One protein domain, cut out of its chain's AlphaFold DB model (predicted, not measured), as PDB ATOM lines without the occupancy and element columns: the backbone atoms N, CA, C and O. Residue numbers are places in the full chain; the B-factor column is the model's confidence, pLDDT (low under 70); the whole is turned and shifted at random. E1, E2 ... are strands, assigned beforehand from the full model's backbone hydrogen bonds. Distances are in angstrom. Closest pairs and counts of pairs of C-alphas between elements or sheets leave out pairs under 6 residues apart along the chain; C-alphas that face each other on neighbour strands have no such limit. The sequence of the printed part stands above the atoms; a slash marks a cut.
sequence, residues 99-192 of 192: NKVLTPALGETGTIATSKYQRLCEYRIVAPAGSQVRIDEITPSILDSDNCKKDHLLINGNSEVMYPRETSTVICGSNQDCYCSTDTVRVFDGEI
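This is residues 99 to 192 of the 192 residues of an uncharacterized protein of Portunus trituberculatus (UniProt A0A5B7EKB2). There is little regular structure here: three small two-stranded sheets, E1 with E2, E3 with E6 and E4 with E5, among long loops. E1 and E2 are apart from the other four strands. The 94 printed residues hold no named helix and six strands, E1 to E6 in chain order; the class is all strand, with 21 residues in named elements. The whole is compact, with a radius of gyration of the C-alphas of 13.8 A and spans of 39 by 26 by 26 A.

Start at E1, residues 100 to 102, parallel to E2, residues 123 to 125; N 102 and O 124 are 2.8 A apart. Next, E3, residues 138 to 142, is antiparallel to E6, residues 173 to 176; N 173 and O 142 are 3.1 A apart. E4, residues 153 to 155, and E5, residues 169 to 171, form an antiparallel hairpin; N 153 and O 171 are 2.9 A apart.

Find C-alpha 100 at (132.817, 143.349, 169.927), where E1 begins its 6.3 A. E2 and E4 measure 6.5 A, E5 6.6 A, E3 10.6 A. E6 runs 7.9 A to C-alpha 176 at (144.351, 143.846, 190.729).

The farthest C-alphas, Asp 146 and Ile 192, are 41.0 A apart. The printed part has no cut; the links E1 to E2, E2 to E3 and E4 to E5 are long. Look at residues 174 to 192, among those under 70 in pLDDT.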
ATOM      1  N   ASN A  99     137.136 142.809 167.997       86.56
ATOM      2  CA  ASN A  99     136.292 143.926 168.388       86.56
ATOM      3  C   ASN A  99     134.855 143.423 168.547       86.56
ATOM      4  O   ASN A  99     134.365 142.688 167.684       86.56
ATOM      5  N   LYS A 100     134.182 143.802 169.634       85.56
ATOM      6  CA  LYS A 100     132.817 143.349 169.927       85.56
ATOM      7  C   LYS A 100     131.963 144.458 170.526       85.56
ATOM      8  O   LYS A 100     132.432 145.249 171.338       85.56
ATOM      9  N   VAL A 101     130.683 144.438 170.169       86.56
ATOM     10  CA  VAL A 101     129.630 145.181 170.863       86.56
ATOM     11  C   VAL A 101     128.799 144.164 171.638       86.56
ATOM     12  O   VAL A 101     128.289 143.211 171.053       86.56
ATOM     13  N   LEU A 102     128.721 144.339 172.950       87.75
ATOM     14  CA  LEU A 102     127.967 143.507 173.877       87.75
ATOM     15  C   LEU A 102     126.756 144.308 174.355       87.75
ATOM     16  O   LEU A 102     126.901 145.459 174.763       87.75
ATOM     17  N   THR A 103     125.577 143.701 174.289       90.44
ATOM     18  CA  THR A 103     124.286 144.306 174.658       90.44
ATOM     19  C   THR A 103     123.584 143.403 175.677       90.44
ATOM     20  O   THR A 103     122.601 142.749 175.334       90.44
ATOM     21  N   PRO A 104     124.135 143.277 176.900       88.94
ATOM     22  CA  PRO A 104     123.567 142.394 177.911       88.94
ATOM     23  C   PRO A 104     122.160 142.844 178.322       88.94
ATOM     24  O   PRO A 104     121.871 144.041 178.387       88.94
ATOM     25  N   ALA A 105     121.295 141.889 178.650       91.50
ATOM     26  CA  ALA A 105     120.020 142.168 179.302       91.50
ATOM     27  C   ALA A 105     120.223 142.601 180.768       91.50
ATOM     28  O   ALA A 105     121.283 142.402 181.366       91.50
ATOM     29  N   LEU A 106     119.191 143.190 181.381       90.12
ATOM     30  CA  LEU A 106     119.251 143.576 182.793       90.12
ATOM     31  C   LEU A 106     119.493 142.341 183.675       90.12
ATOM     32  O   LEU A 106     118.735 141.376 183.621       90.12
ATOM     33  N   GLY A 107     120.541 142.395 184.501       88.19
ATOM     34  CA  GLY A 107     120.945 141.284 185.368       88.19
ATOM     35  C   GLY A 107     121.759 140.190 184.669       88.19
ATOM     36  O   GLY A 107     122.170 139.241 185.332       88.19
ATOM     37  N   GLU A 108     122.027 140.310 183.366       91.75
ATOM     38  CA  GLU A 108     122.910 139.386 182.659       91.75
ATOM     39  C   GLU A 108     124.367 139.590 183.091       91.75
ATOM     40  O   GLU A 108     124.876 140.710 183.172       91.75
ATOM     41  N   THR A 109     125.050 138.478 183.345       88.56
ATOM     42  CA  THR A 109     126.474 138.437 183.680       88.56
ATOM     43  C   THR A 109     127.246 137.739 182.572       88.56
ATOM     44  O   THR A 109     126.767 136.757 182.005       88.56
ATOM     45  N   GLY A 110     128.474 138.177 182.311       87.12
ATOM     46  CA  GLY A 110     129.333 137.540 181.321       87.12
ATOM     47  C   GLY A 110     130.809 137.820 181.561       87.12
ATOM     48  O   GLY A 110     131.183 138.584 182.447       87.12
ATOM     49  N   THR A 111     131.653 137.200 180.741       85.81
ATOM     50  CA  THR A 111     133.110 137.336 180.830       85.81
ATOM     51  C   THR A 111     133.681 137.770 179.487       85.81
ATOM     52  O   THR A 111     133.323 137.233 178.436       85.81
ATOM     53  N   ILE A 112     134.611 138.725 179.520       84.94
ATOM     54  CA  ILE A 112     135.402 139.127 178.358       84.94
ATOM     55  C   ILE A 112     136.783 138.494 178.489       84.94
ATOM     56  O   ILE A 112     137.524 138.794 179.420       84.94
ATOM     57  N   ALA A 113     137.139 137.638 177.534       79.94
ATOM     58  CA  ALA A 113     138.457 137.024 177.463       79.94
ATOM     59  C   ALA A 113     139.178 137.458 176.183       79.94
ATOM     60  O   ALA A 113     138.589 137.499 175.100       79.94
ATOM     61  N   THR A 114     140.472 137.749 176.306       74.75
ATOM     62  CA  THR A 114     141.367 138.028 175.178       74.75
ATOM     63  C   THR A 114     142.518 137.027 175.164       74.75
ATOM     64  O   THR A 114     142.925 136.502 176.198       74.75
ATOM     65  N   SER A 115     143.048 136.738 173.980       73.12
ATOM     66  CA  SER A 115     144.203 135.856 173.795       73.12
ATOM     67  C   SER A 115     145.498 136.654 173.624       73.12
ATOM     68  O   SER A 115     145.494 137.774 173.119       73.12
ATOM     69  N   LYS A 116     146.652 136.042 173.914       67.88
ATOM     70  CA  LYS A 116     147.979 136.669 173.708       67.88
ATOM     71  C   LYS A 116     148.272 137.112 172.264       67.88
ATOM     72  O   LYS A 116     149.200 137.880 172.017       67.88
ATOM     73  N   TYR A 117     147.512 136.606 171.292       67.62
ATOM     74  CA  TYR A 117     147.657 136.948 169.874       67.62
ATOM     75  C   TYR A 117     146.797 138.156 169.463       67.62
ATOM     76  O   TYR A 117     146.952 138.692 168.366       67.62
ATOM     77  N   GLN A 118     145.912 138.608 170.349       71.56
ATOM     78  CA  GLN A 118     145.002 139.728 170.163       71.56
ATOM     79  C   GLN A 118     145.589 140.978 170.825       71.56
ATOM     80  O   GLN A 118     145.314 141.290 171.976       71.56
ATOM     81  N   ARG A 119     146.452 141.690 170.089       67.25
ATOM     82  CA  ARG A 119     147.247 142.799 170.652       67.25
ATOM     83  C   ARG A 119     146.489 144.116 170.843       67.25
ATOM     84  O   ARG A 119     146.971 144.970 171.575       67.25
ATOM     85  N   LEU A 120     145.362 144.314 170.158       74.75
ATOM     86  CA  LEU A 120     144.586 145.557 170.191       74.75
ATOM     87  C   LEU A 120     143.118 145.257 169.851       74.75
ATOM     88  O   LEU A 120     142.789 145.097 168.674       74.75
ATOM     89  N   CYS A 121     142.274 145.161 170.875       80.88
ATOM     90  CA  CYS A 121     140.857 144.824 170.750       80.88
ATOM     91  C   CYS A 121     140.004 145.843 171.485       80.88
ATOM     92  O   CYS A 121     140.395 146.320 172.547       80.88
ATOM     93  N   GLU A 122     138.846 146.142 170.914       83.31
ATOM     94  CA  GLU A 122     137.896 147.099 171.466       83.31
ATOM     95  C   GLU A 122     136.593 146.384 171.829       83.31
ATOM     96  O   GLU A 122     135.980 145.716 170.994       83.31
ATOM     97  N   TYR A 123     136.176 146.516 173.085       84.81
ATOM     98  CA  TYR A 123     134.906 145.992 173.572       84.81
ATOM     99  C   TYR A 123     134.033 147.164 173.990       84.81
ATOM    100  O   TYR A 123     134.446 147.984 174.807       84.81
ATOM    101  N   ARG A 124     132.817 147.228 173.451       85.00
ATOM    102  CA  ARG A 124     131.792 148.166 173.901       85.00
ATOM    103  C   ARG A 124     130.690 147.394 174.594       85.00
ATOM    104  O   ARG A 124     130.097 146.516 173.978       85.00
ATOM    105  N   ILE A 125     130.398 147.747 175.838       86.75
ATOM    106  CA  ILE A 125     129.267 147.195 176.582       86.75
ATOM    107  C   ILE A 125     128.191 148.275 176.625       86.75
ATOM    108  O   ILE A 125     128.429 149.369 177.132       86.75
ATOM    109  N   VAL A 126     127.035 147.988 176.036       87.25
ATOM    110  CA  VAL A 126     125.876 148.880 176.010       87.25
ATOM    111  C   VAL A 126     124.850 148.305 176.974       87.25
ATOM    112  O   VAL A 126     124.207 147.303 176.667       87.25
ATOM    113  N   ALA A 127     124.750 148.903 178.158       86.00
ATOM    114  CA  ALA A 127     123.759 148.506 179.147       86.00
ATOM    115  C   ALA A 127     122.353 148.989 178.738       86.00
ATOM    116  O   ALA A 127     122.241 149.998 178.035       86.00
ATOM    117  N   PRO A 128     121.281 148.316 179.192       88.25
ATOM    118  CA  PRO A 128     119.921 148.828 179.068       88.25
ATOM    119  C   PRO A 128     119.782 150.243 179.647       88.25
ATOM    120  O   PRO A 128     120.467 150.595 180.613       88.25
ATOM    121  N   ALA A 129     118.865 151.037 179.095       85.44
ATOM    122  CA  ALA A 129     118.612 152.398 179.563       85.44
ATOM    123  C   ALA A 129     118.336 152.439 181.080       85.44
ATOM    124  O   ALA A 129     117.631 151.587 181.624       85.44
ATOM    125  N   GLY A 130     118.933 153.414 181.769       83.62
ATOM    126  CA  GLY A 130     118.814 153.574 183.223       83.62
ATOM    127  C   GLY A 130     119.582 152.547 184.070       83.62
ATOM    128  O   GLY A 130     119.479 152.580 185.295       83.62
ATOM    129  N   SER A 131     120.358 151.653 183.453       85.44
ATOM    130  CA  SER A 131     121.191 150.669 184.153       85.44
ATOM    131  C   SER A 131     122.688 150.948 183.983       85.44
ATOM    132  O   SER A 131     123.096 151.859 183.265       85.44
ATOM    133  N   GLN A 132     123.521 150.191 184.697       82.94
ATOM    134  CA  GLN A 132     124.967 150.402 184.753       82.94
ATOM    135  C   GLN A 132     125.701 149.078 184.583       82.94
ATOM    136  O   GLN A 132     125.216 148.032 185.018       82.94
ATOM    137  N   VAL A 133     126.898 149.129 184.000       84.69
ATOM    138  CA  VAL A 133     127.787 147.966 183.928       84.69
ATOM    139  C   VAL A 133     128.656 147.929 185.179       84.69
ATOM    140  O   VAL A 133     129.323 148.910 185.503       84.69
ATOM    141  N   ARG A 134     128.689 146.776 185.850       85.69
ATOM    142  CA  ARG A 134     129.625 146.490 186.940       85.69
ATOM    143  C   ARG A 134     130.694 145.523 186.435       85.69
ATOM    144  O   ARG A 134     130.368 144.538 185.779       85.69
ATOM    145  N   ILE A 135     131.960 145.834 186.705       82.75
ATOM    146  CA  ILE A 135     133.091 144.940 186.437       82.75
ATOM    147  C   ILE A 135     133.525 144.369 187.783       82.75
ATOM    148  O   ILE A 135     133.970 145.123 188.643       82.75
ATOM    149  N   ASP A 136     133.343 143.061 187.957       79.69
ATOM    150  CA  ASP A 136     133.500 142.398 189.258       79.69
ATOM    151  C   ASP A 136     134.940 141.971 189.528       79.69
ATOM    152  O   ASP A 136     135.449 142.153 190.628       79.69
ATOM    153  N   GLU A 137     135.597 141.416 188.514       76.12
ATOM    154  CA  GLU A 137     136.953 140.900 188.620       76.12
ATOM    155  C   GLU A 137     137.690 141.136 187.303       76.12
ATOM    156  O   GLU A 137     137.136 140.969 186.210       76.12
ATOM    157  N   ILE A 138     138.958 141.522 187.403       76.00
ATOM    158  CA  ILE A 138     139.867 141.605 186.266       76.00
ATOM    159  C   ILE A 138     141.065 140.736 186.630       76.00
ATOM    160  O   ILE A 138     141.806 141.042 187.559       76.00
ATOM    161  N   THR A 139     141.269 139.660 185.872       70.75
ATOM    162  CA  THR A 139     142.392 138.726 186.037       70.75
ATOM    163  C   THR A 139     143.416 138.916 184.914       70.75
ATOM    164  O   THR A 139     143.576 138.054 184.043       70.75
ATOM    165  N   PRO A 140     144.109 140.072 184.848       65.62
ATOM    166  CA  PRO A 140     145.066 140.299 183.787       65.62
ATOM    167  C   PRO A 140     146.283 139.390 183.989       65.62
ATOM    168  O   PRO A 140     146.874 139.330 185.062       65.62
ATOM    169  N   SER A 141     146.708 138.724 182.918       71.25
ATOM    170  CA  SER A 141     148.114 138.361 182.728       71.25
ATOM    171  C   SER A 141     148.701 139.361 181.734       71.25
ATOM    172  O   SER A 141     148.982 139.038 180.579       71.25
ATOM    173  N   ILE A 142     148.748 140.630 182.148       78.25
ATOM    174  CA  ILE A 142     149.252 141.734 181.329       78.25
ATOM    175  C   ILE A 142     150.680 142.029 181.774       78.25
ATOM    176  O   ILE A 142     150.975 142.035 182.966       78.25
ATOM    177  N   LEU A 143     151.576 142.283 180.819       80.00
ATOM    178  CA  LEU A 143     152.956 142.636 181.131       80.00
ATOM    179  C   LEU A 143     153.003 143.881 182.024       80.00
ATOM    180  O   LEU A 143     152.598 144.968 181.605       80.00
ATOM    181  N   ASP A 144     153.548 143.719 183.226       84.06
ATOM    182  CA  ASP A 144     153.803 144.844 184.115       84.06
ATOM    183  C   ASP A 144     154.922 145.736 183.554       84.06
ATOM    184  O   ASP A 144     155.919 145.269 182.983       84.06
ATOM    185  N   SER A 145     154.728 147.046 183.648       84.56
ATOM    186  CA  SER A 145     155.687 148.048 183.191       84.56
ATOM    187  C   SER A 145     155.405 149.403 183.819       84.56
ATOM    188  O   SER A 145     154.262 149.710 184.148       84.56
ATOM    189  N   ASP A 146     156.426 150.259 183.886       86.81
ATOM    190  CA  ASP A 146     156.291 151.619 184.410       86.81
ATOM    191  C   ASP A 146     155.101 152.355 183.786       86.81
ATOM    192  O   ASP A 146     155.088 152.638 182.582       86.81
ATOM    193  N   ASN A 147     154.116 152.705 184.615       83.00
ATOM    194  CA  ASN A 147     152.873 153.358 184.199       83.00
ATOM    195  C   ASN A 147     152.127 152.609 183.075       83.00
ATOM    196  O   ASN A 147     151.491 153.237 182.226       83.00
ATOM    197  N   CYS A 148     152.232 151.282 183.013       84.56
ATOM    198  CA  CYS A 148     151.586 150.446 182.003       84.56
ATOM    199  C   CYS A 148     151.864 150.889 180.552       84.56
ATOM    200  O   CYS A 148     151.004 150.824 179.668       84.56
ATOM    201  N   LYS A 149     153.077 151.398 180.293       82.88
ATOM    202  CA  LYS A 149     153.474 151.938 178.981       82.88
ATOM    203  C   LYS A 149     153.582 150.874 177.889       82.88
ATOM    204  O   LYS A 149     153.532 151.232 176.712       82.88
ATOM    205  N   LYS A 150     153.778 149.602 178.256       83.06
ATOM    206  CA  LYS A 150     153.882 148.488 177.303       83.06
ATOM    207  C   LYS A 150     152.497 147.942 176.954       83.06
ATOM    208  O   LYS A 150     151.893 148.407 175.988       83.06
ATOM    209  N   ASP A 151     152.003 147.015 177.766       81.88
ATOM    210  CA  ASP A 151     150.691 146.400 177.605       81.88
ATOM    211  C   ASP A 151     149.771 146.895 178.721       81.88
ATOM    212  O   ASP A 151     150.207 147.093 179.855       81.88
ATOM    213  N   HIS A 152     148.506 147.131 178.389       83.19
ATOM    214  CA  HIS A 152     147.501 147.574 179.346       83.19
ATOM    215  C   HIS A 152     146.090 147.268 178.869       83.19
ATOM    216  O   HIS A 152     145.826 147.198 177.666       83.19
ATOM    217  N   LEU A 153     145.180 147.160 179.831       84.94
ATOM    218  CA  LEU A 153     143.750 147.316 179.630       84.94
ATOM    219  C   LEU A 153     143.380 148.761 179.970       84.94
ATOM    220  O   LEU A 153     143.799 149.283 181.003       84.94
ATOM    221  N   LEU A 154     142.619 149.403 179.089       85.12
ATOM    222  CA  LEU A 154     142.108 150.752 179.293       85.12
ATOM    223  C   LEU A 154     140.582 150.680 179.350       85.12
ATOM    224  O   LEU A 154     139.952 150.178 178.419       85.12
ATOM    225  N   ILE A 155     140.008 151.144 180.458       85.94
ATOM    226  CA  ILE A 155     138.568 151.114 180.730       85.94
ATOM    227  C   ILE A 155     138.082 152.556 180.847       85.94
ATOM    228  O   ILE A 155     138.563 153.305 181.695       85.94
ATOM    229  N   ASN A 156     137.124 152.936 180.005       85.56
ATOM    230  CA  ASN A 156     136.497 154.253 180.039       85.56
ATOM    231  C   ASN A 156     135.008 154.104 180.354       85.56
ATOM    232  O   ASN A 156     134.288 153.406 179.637       85.56
ATOM    233  N   GLY A 157     134.561 154.748 181.432       79.75
ATOM    234  CA  GLY A 157     133.173 154.691 181.884       79.75
ATOM    235  C   GLY A 157     132.265 155.793 181.332       79.75
ATOM    236  O   GLY A 157     131.066 155.755 181.580       79.75
ATOM    237  N   ASN A 158     132.820 156.757 180.590       75.50
ATOM    238  CA  ASN A 158     132.152 158.010 180.216       75.50
ATOM    239  C   ASN A 158     131.694 158.038 178.749       75.50
ATOM    240  O   ASN A 158     131.355 159.096 178.223       75.50
ATOM    241  N   SER A 159     131.735 156.891 178.059       72.44
ATOM    242  CA  SER A 159     131.409 156.772 176.629       72.44
ATOM    243  C   SER A 159     132.240 157.693 175.719       72.44
ATOM    244  O   SER A 159     131.827 158.020 174.605       72.44
ATOM    245  N   GLU A 160     133.438 158.088 176.156       78.88
ATOM    246  CA  GLU A 160     134.317 158.938 175.361       78.88
ATOM    247  C   GLU A 160     134.887 158.157 174.178       78.88
ATOM    248  O   GLU A 160     135.597 157.165 174.325       78.88
ATOM    249  N   VAL A 161     134.620 158.655 172.974       79.25
ATOM    250  CA  VAL A 161     134.936 157.974 171.711       79.25
ATOM    251  C   VAL A 161     136.434 157.658 171.543       79.25
ATOM    252  O   VAL A 161     136.790 156.638 170.956       79.25
ATOM    253  N   MET A 162     137.311 158.524 172.062       81.56
ATOM    254  CA  MET A 162     138.773 158.355 172.008       81.56
ATOM    255  C   MET A 162     139.362 157.693 173.260       81.56
ATOM    256  O   MET A 162     140.556 157.376 173.249       81.56
ATOM    257  N   TYR A 163     138.539 157.530 174.308       82.19
ATOM    258  CA  TYR A 163     138.901 157.019 175.634       82.19
ATOM    259  C   TYR A 163     140.299 157.489 176.086       82.19
ATOM    260  O   TYR A 163     141.253 156.702 176.137       82.19
ATOM    261  N   PRO A 164     140.450 158.807 176.330       84.31
ATOM    262  CA  PRO A 164     141.732 159.393 176.695       84.31
ATOM    263  C   PRO A 164     142.270 158.770 177.984       84.31
ATOM    264  O   PRO A 164     141.517 158.336 178.856       84.31
ATOM    265  N   ARG A 165     143.597 158.683 178.105       84.94
ATOM    266  CA  ARG A 165     144.242 157.991 179.233       84.94
ATOM    267  C   ARG A 165     144.006 158.724 180.556       84.94
ATOM    268  O   ARG A 165     144.061 158.110 181.611       84.94
ATOM    269  N   GLU A 166     143.758 160.024 180.483       85.38
ATOM    270  CA  GLU A 166     143.541 160.943 181.596       85.38
ATOM    271  C   GLU A 166     142.207 160.692 182.314       85.38
ATOM    272  O   GLU A 166     142.111 160.912 183.516       85.38
ATOM    273  N   THR A 167     141.196 160.215 181.588       85.38
ATOM    274  CA  THR A 167     139.838 159.941 182.094       85.38
ATOM    275  C   THR A 167     139.521 158.447 182.152       85.38
ATOM    276  O   THR A 167     138.393 158.057 182.452       85.38
ATOM    277  N   SER A 168     140.506 157.599 181.849       85.88
ATOM    278  CA  SER A 168     140.339 156.150 181.784       85.88
ATOM    279  C   SER A 168     141.155 155.449 182.858       85.88
ATOM    280  O   SER A 168     142.283 155.834 183.168       85.88
ATOM    281  N   THR A 169     140.619 154.350 183.373       85.88
ATOM    282  CA  THR A 169     141.355 153.446 184.255       85.88
ATOM    283  C   THR A 169     142.329 152.622 183.419       85.88
ATOM    284  O   THR A 169     141.930 151.993 182.437       85.88
ATOM    285  N   VAL A 170     143.609 152.617 183.799       85.81
ATOM    286  CA  VAL A 170     144.677 151.886 183.100       85.81
ATOM    287  C   VAL A 170     145.217 150.786 184.003       85.81
ATOM    288  O   VAL A 170     145.673 151.066 185.107       85.81
ATOM    289  N   ILE A 171     145.193 149.548 183.512       85.00
ATOM    290  CA  ILE A 171     145.505 148.338 184.281       85.00
ATOM    291  C   ILE A 171     146.599 147.545 183.561       85.00
ATOM    292  O   ILE A 171     146.499 147.296 182.358       85.00
ATOM    293  N   CYS A 172     147.624 147.111 184.292       84.31
ATOM    294  CA  CYS A 172     148.646 146.160 183.846       84.31
ATOM    295  C   CYS A 172     149.156 145.324 185.033       84.31
ATOM    296  O   CYS A 172     148.816 145.613 186.177       84.31
ATOM    297  N   GLY A 173     149.951 144.283 184.765       80.75
ATOM    298  CA  GLY A 173     150.431 143.351 185.788       80.75
ATOM    299  C   GLY A 173     149.468 142.192 186.058       80.75
ATOM    300  O   GLY A 173     148.676 141.818 185.189       80.75
ATOM    301  N   SER A 174     149.581 141.599 187.250       68.88
ATOM    302  CA  SER A 174     148.798 140.440 187.701       68.88
ATOM    303  C   SER A 174     147.972 140.767 188.942       68.88
ATOM    304  O   SER A 174     148.515 141.353 189.874       68.88
ATOM    305  N   ASN A 175     146.714 140.310 188.965       56.44
ATOM    306  CA  ASN A 175     145.769 140.391 190.089       56.44
ATOM    307  C   ASN A 175     145.646 141.781 190.720       56.44
ATOM    308  O   ASN A 175     146.241 142.075 191.755       56.44
ATOM    309  N   GLN A 176     144.800 142.609 190.113       53.34
ATOM    310  CA  GLN A 176     144.351 143.846 190.729       53.34
ATOM    311  C   GLN A 176     142.897 143.653 191.158       53.34
ATOM    312  O   GLN A 176     142.029 143.482 190.303       53.34
ATOM    313  N   ASP A 177     142.635 143.711 192.467       42.78
ATOM    314  CA  ASP A 177     141.302 144.045 192.963       42.78
ATOM    315  C   ASP A 177     141.022 145.466 192.475       42.78
ATOM    316  O   ASP A 177     141.375 146.459 193.118       42.78
ATOM    317  N   CYS A 178     140.449 145.589 191.279       44.41
ATOM    318  CA  CYS A 178     139.874 146.844 190.849       44.41
ATOM    319  C   CYS A 178     138.626 147.064 191.700       44.41
ATOM    320  O   CYS A 178     137.505 146.799 191.277       44.41
ATOM    321  N   TYR A 179     138.821 147.620 192.895       39.94
ATOM    322  CA  TYR A 179     137.825 148.495 193.486       39.94
ATOM    323  C   TYR A 179     137.718 149.701 192.549       39.94
ATOM    324  O   TYR A 179     138.292 150.760 192.797       39.94
ATOM    325  N   CYS A 180     137.009 149.540 191.424       42.16
ATOM    326  CA  CYS A 180     136.312 150.654 190.803       42.16
ATOM    327  C   CYS A 180     135.434 151.197 191.928       42.16
ATOM    328  O   CYS A 180     134.416 150.592 192.251       42.16
ATOM    329  N   SER A 181     135.945 152.207 192.630       33.12
ATOM    330  CA  SER A 181     135.503 152.720 193.925       33.12
ATOM    331  C   SER A 181     134.039 153.131 193.890       33.12
ATOM    332  O   SER A 181     133.764 154.314 193.812       33.12
ATOM    333  N   THR A 182     133.078 152.206 193.877       33.16
ATOM    334  CA  THR A 182     131.633 152.510 193.808       33.16
ATOM    335  C   THR A 182     131.216 153.530 192.730       33.16
ATOM    336  O   THR A 182     130.055 153.922 192.665       33.16
ATOM    337  N   ASP A 183     132.122 153.923 191.837       30.45
ATOM    338  CA  ASP A 183     131.945 155.019 190.911       30.45
ATOM    339  C   ASP A 183     131.539 154.394 189.593       30.45
ATOM    340  O   ASP A 183     132.335 154.127 188.696       30.45
ATOM    341  N   THR A 184     130.249 154.068 189.564       34.66
ATOM    342  CA  THR A 184     129.353 154.402 188.463       34.66
ATOM    343  C   THR A 184     130.069 154.547 187.109       34.66
ATOM    344  O   THR A 184     130.457 155.647 186.719       34.66
ATOM    345  N   VAL A 185     130.175 153.464 186.331       36.66
ATOM    346  CA  VAL A 185     130.293 153.598 184.872       36.66
ATOM    347  C   VAL A 185     128.928 154.092 184.388       36.66
ATOM    348  O   VAL A 185     128.022 153.302 184.114       36.66
ATOM    349  N   ARG A 186     128.733 155.418 184.400       28.92
ATOM    350  CA  ARG A 186     127.508 156.058 183.906       28.92
ATOM    351  C   ARG A 186     127.554 156.063 182.388       28.92
ATOM    352  O   ARG A 186     128.117 156.963 181.775       28.92
ATOM    353  N   VAL A 187     126.924 155.062 181.788       33.44
ATOM    354  CA  VAL A 187     126.572 155.116 180.372       33.44
ATOM    355  C   VAL A 187     125.404 156.092 180.243       33.44
ATOM    356  O   VAL A 187     124.324 155.840 180.772       33.44
ATOM    357  N   PHE A 188     125.639 157.231 179.594       29.66
ATOM    358  CA  PHE A 188     124.571 158.152 179.214       29.66
ATOM    359  C   PHE A 188     123.914 157.694 177.913       29.66
ATOM    360  O   PHE A 188     124.572 157.110 177.047       29.66
ATOM    361  N   ASP A 189     122.610 157.961 177.827       30.41
ATOM    362  CA  ASP A 189     121.739 157.645 176.698       30.41
ATOM    363  C   ASP A 189     122.361 158.098 175.375       30.41
ATOM    364  O   ASP A 189     122.694 159.268 175.181       30.41
ATOM    365  N   GLY A 190     122.507 157.153 174.451       27.38
ATOM    366  CA  GLY A 190     122.631 157.480 173.042       27.38
ATOM    367  C   GLY A 190     121.227 157.587 172.471       27.38
ATOM    368  O   GLY A 190     120.747 156.611 171.899       27.38
ATOM    369  N   GLU A 191     120.570 158.733 172.647       26.72
ATOM    370  CA  GLU A 191     119.444 159.071 171.775       26.72
ATOM    371  C   GLU A 191     119.962 159.259 170.338       26.72
ATOM    372  O   GLU A 191     121.064 159.769 170.113       26.72
ATOM    373  N   ILE A 192     119.169 158.725 169.405       31.73
ATOM    374  CA  ILE A 192     119.424 158.536 167.967       31.73
ATOM    375  C   ILE A 192     119.534 159.869 167.227       31.73
ATOM    376  O   ILE A 192     118.678 160.747 167.473       31.73
TER     377      ILE A 192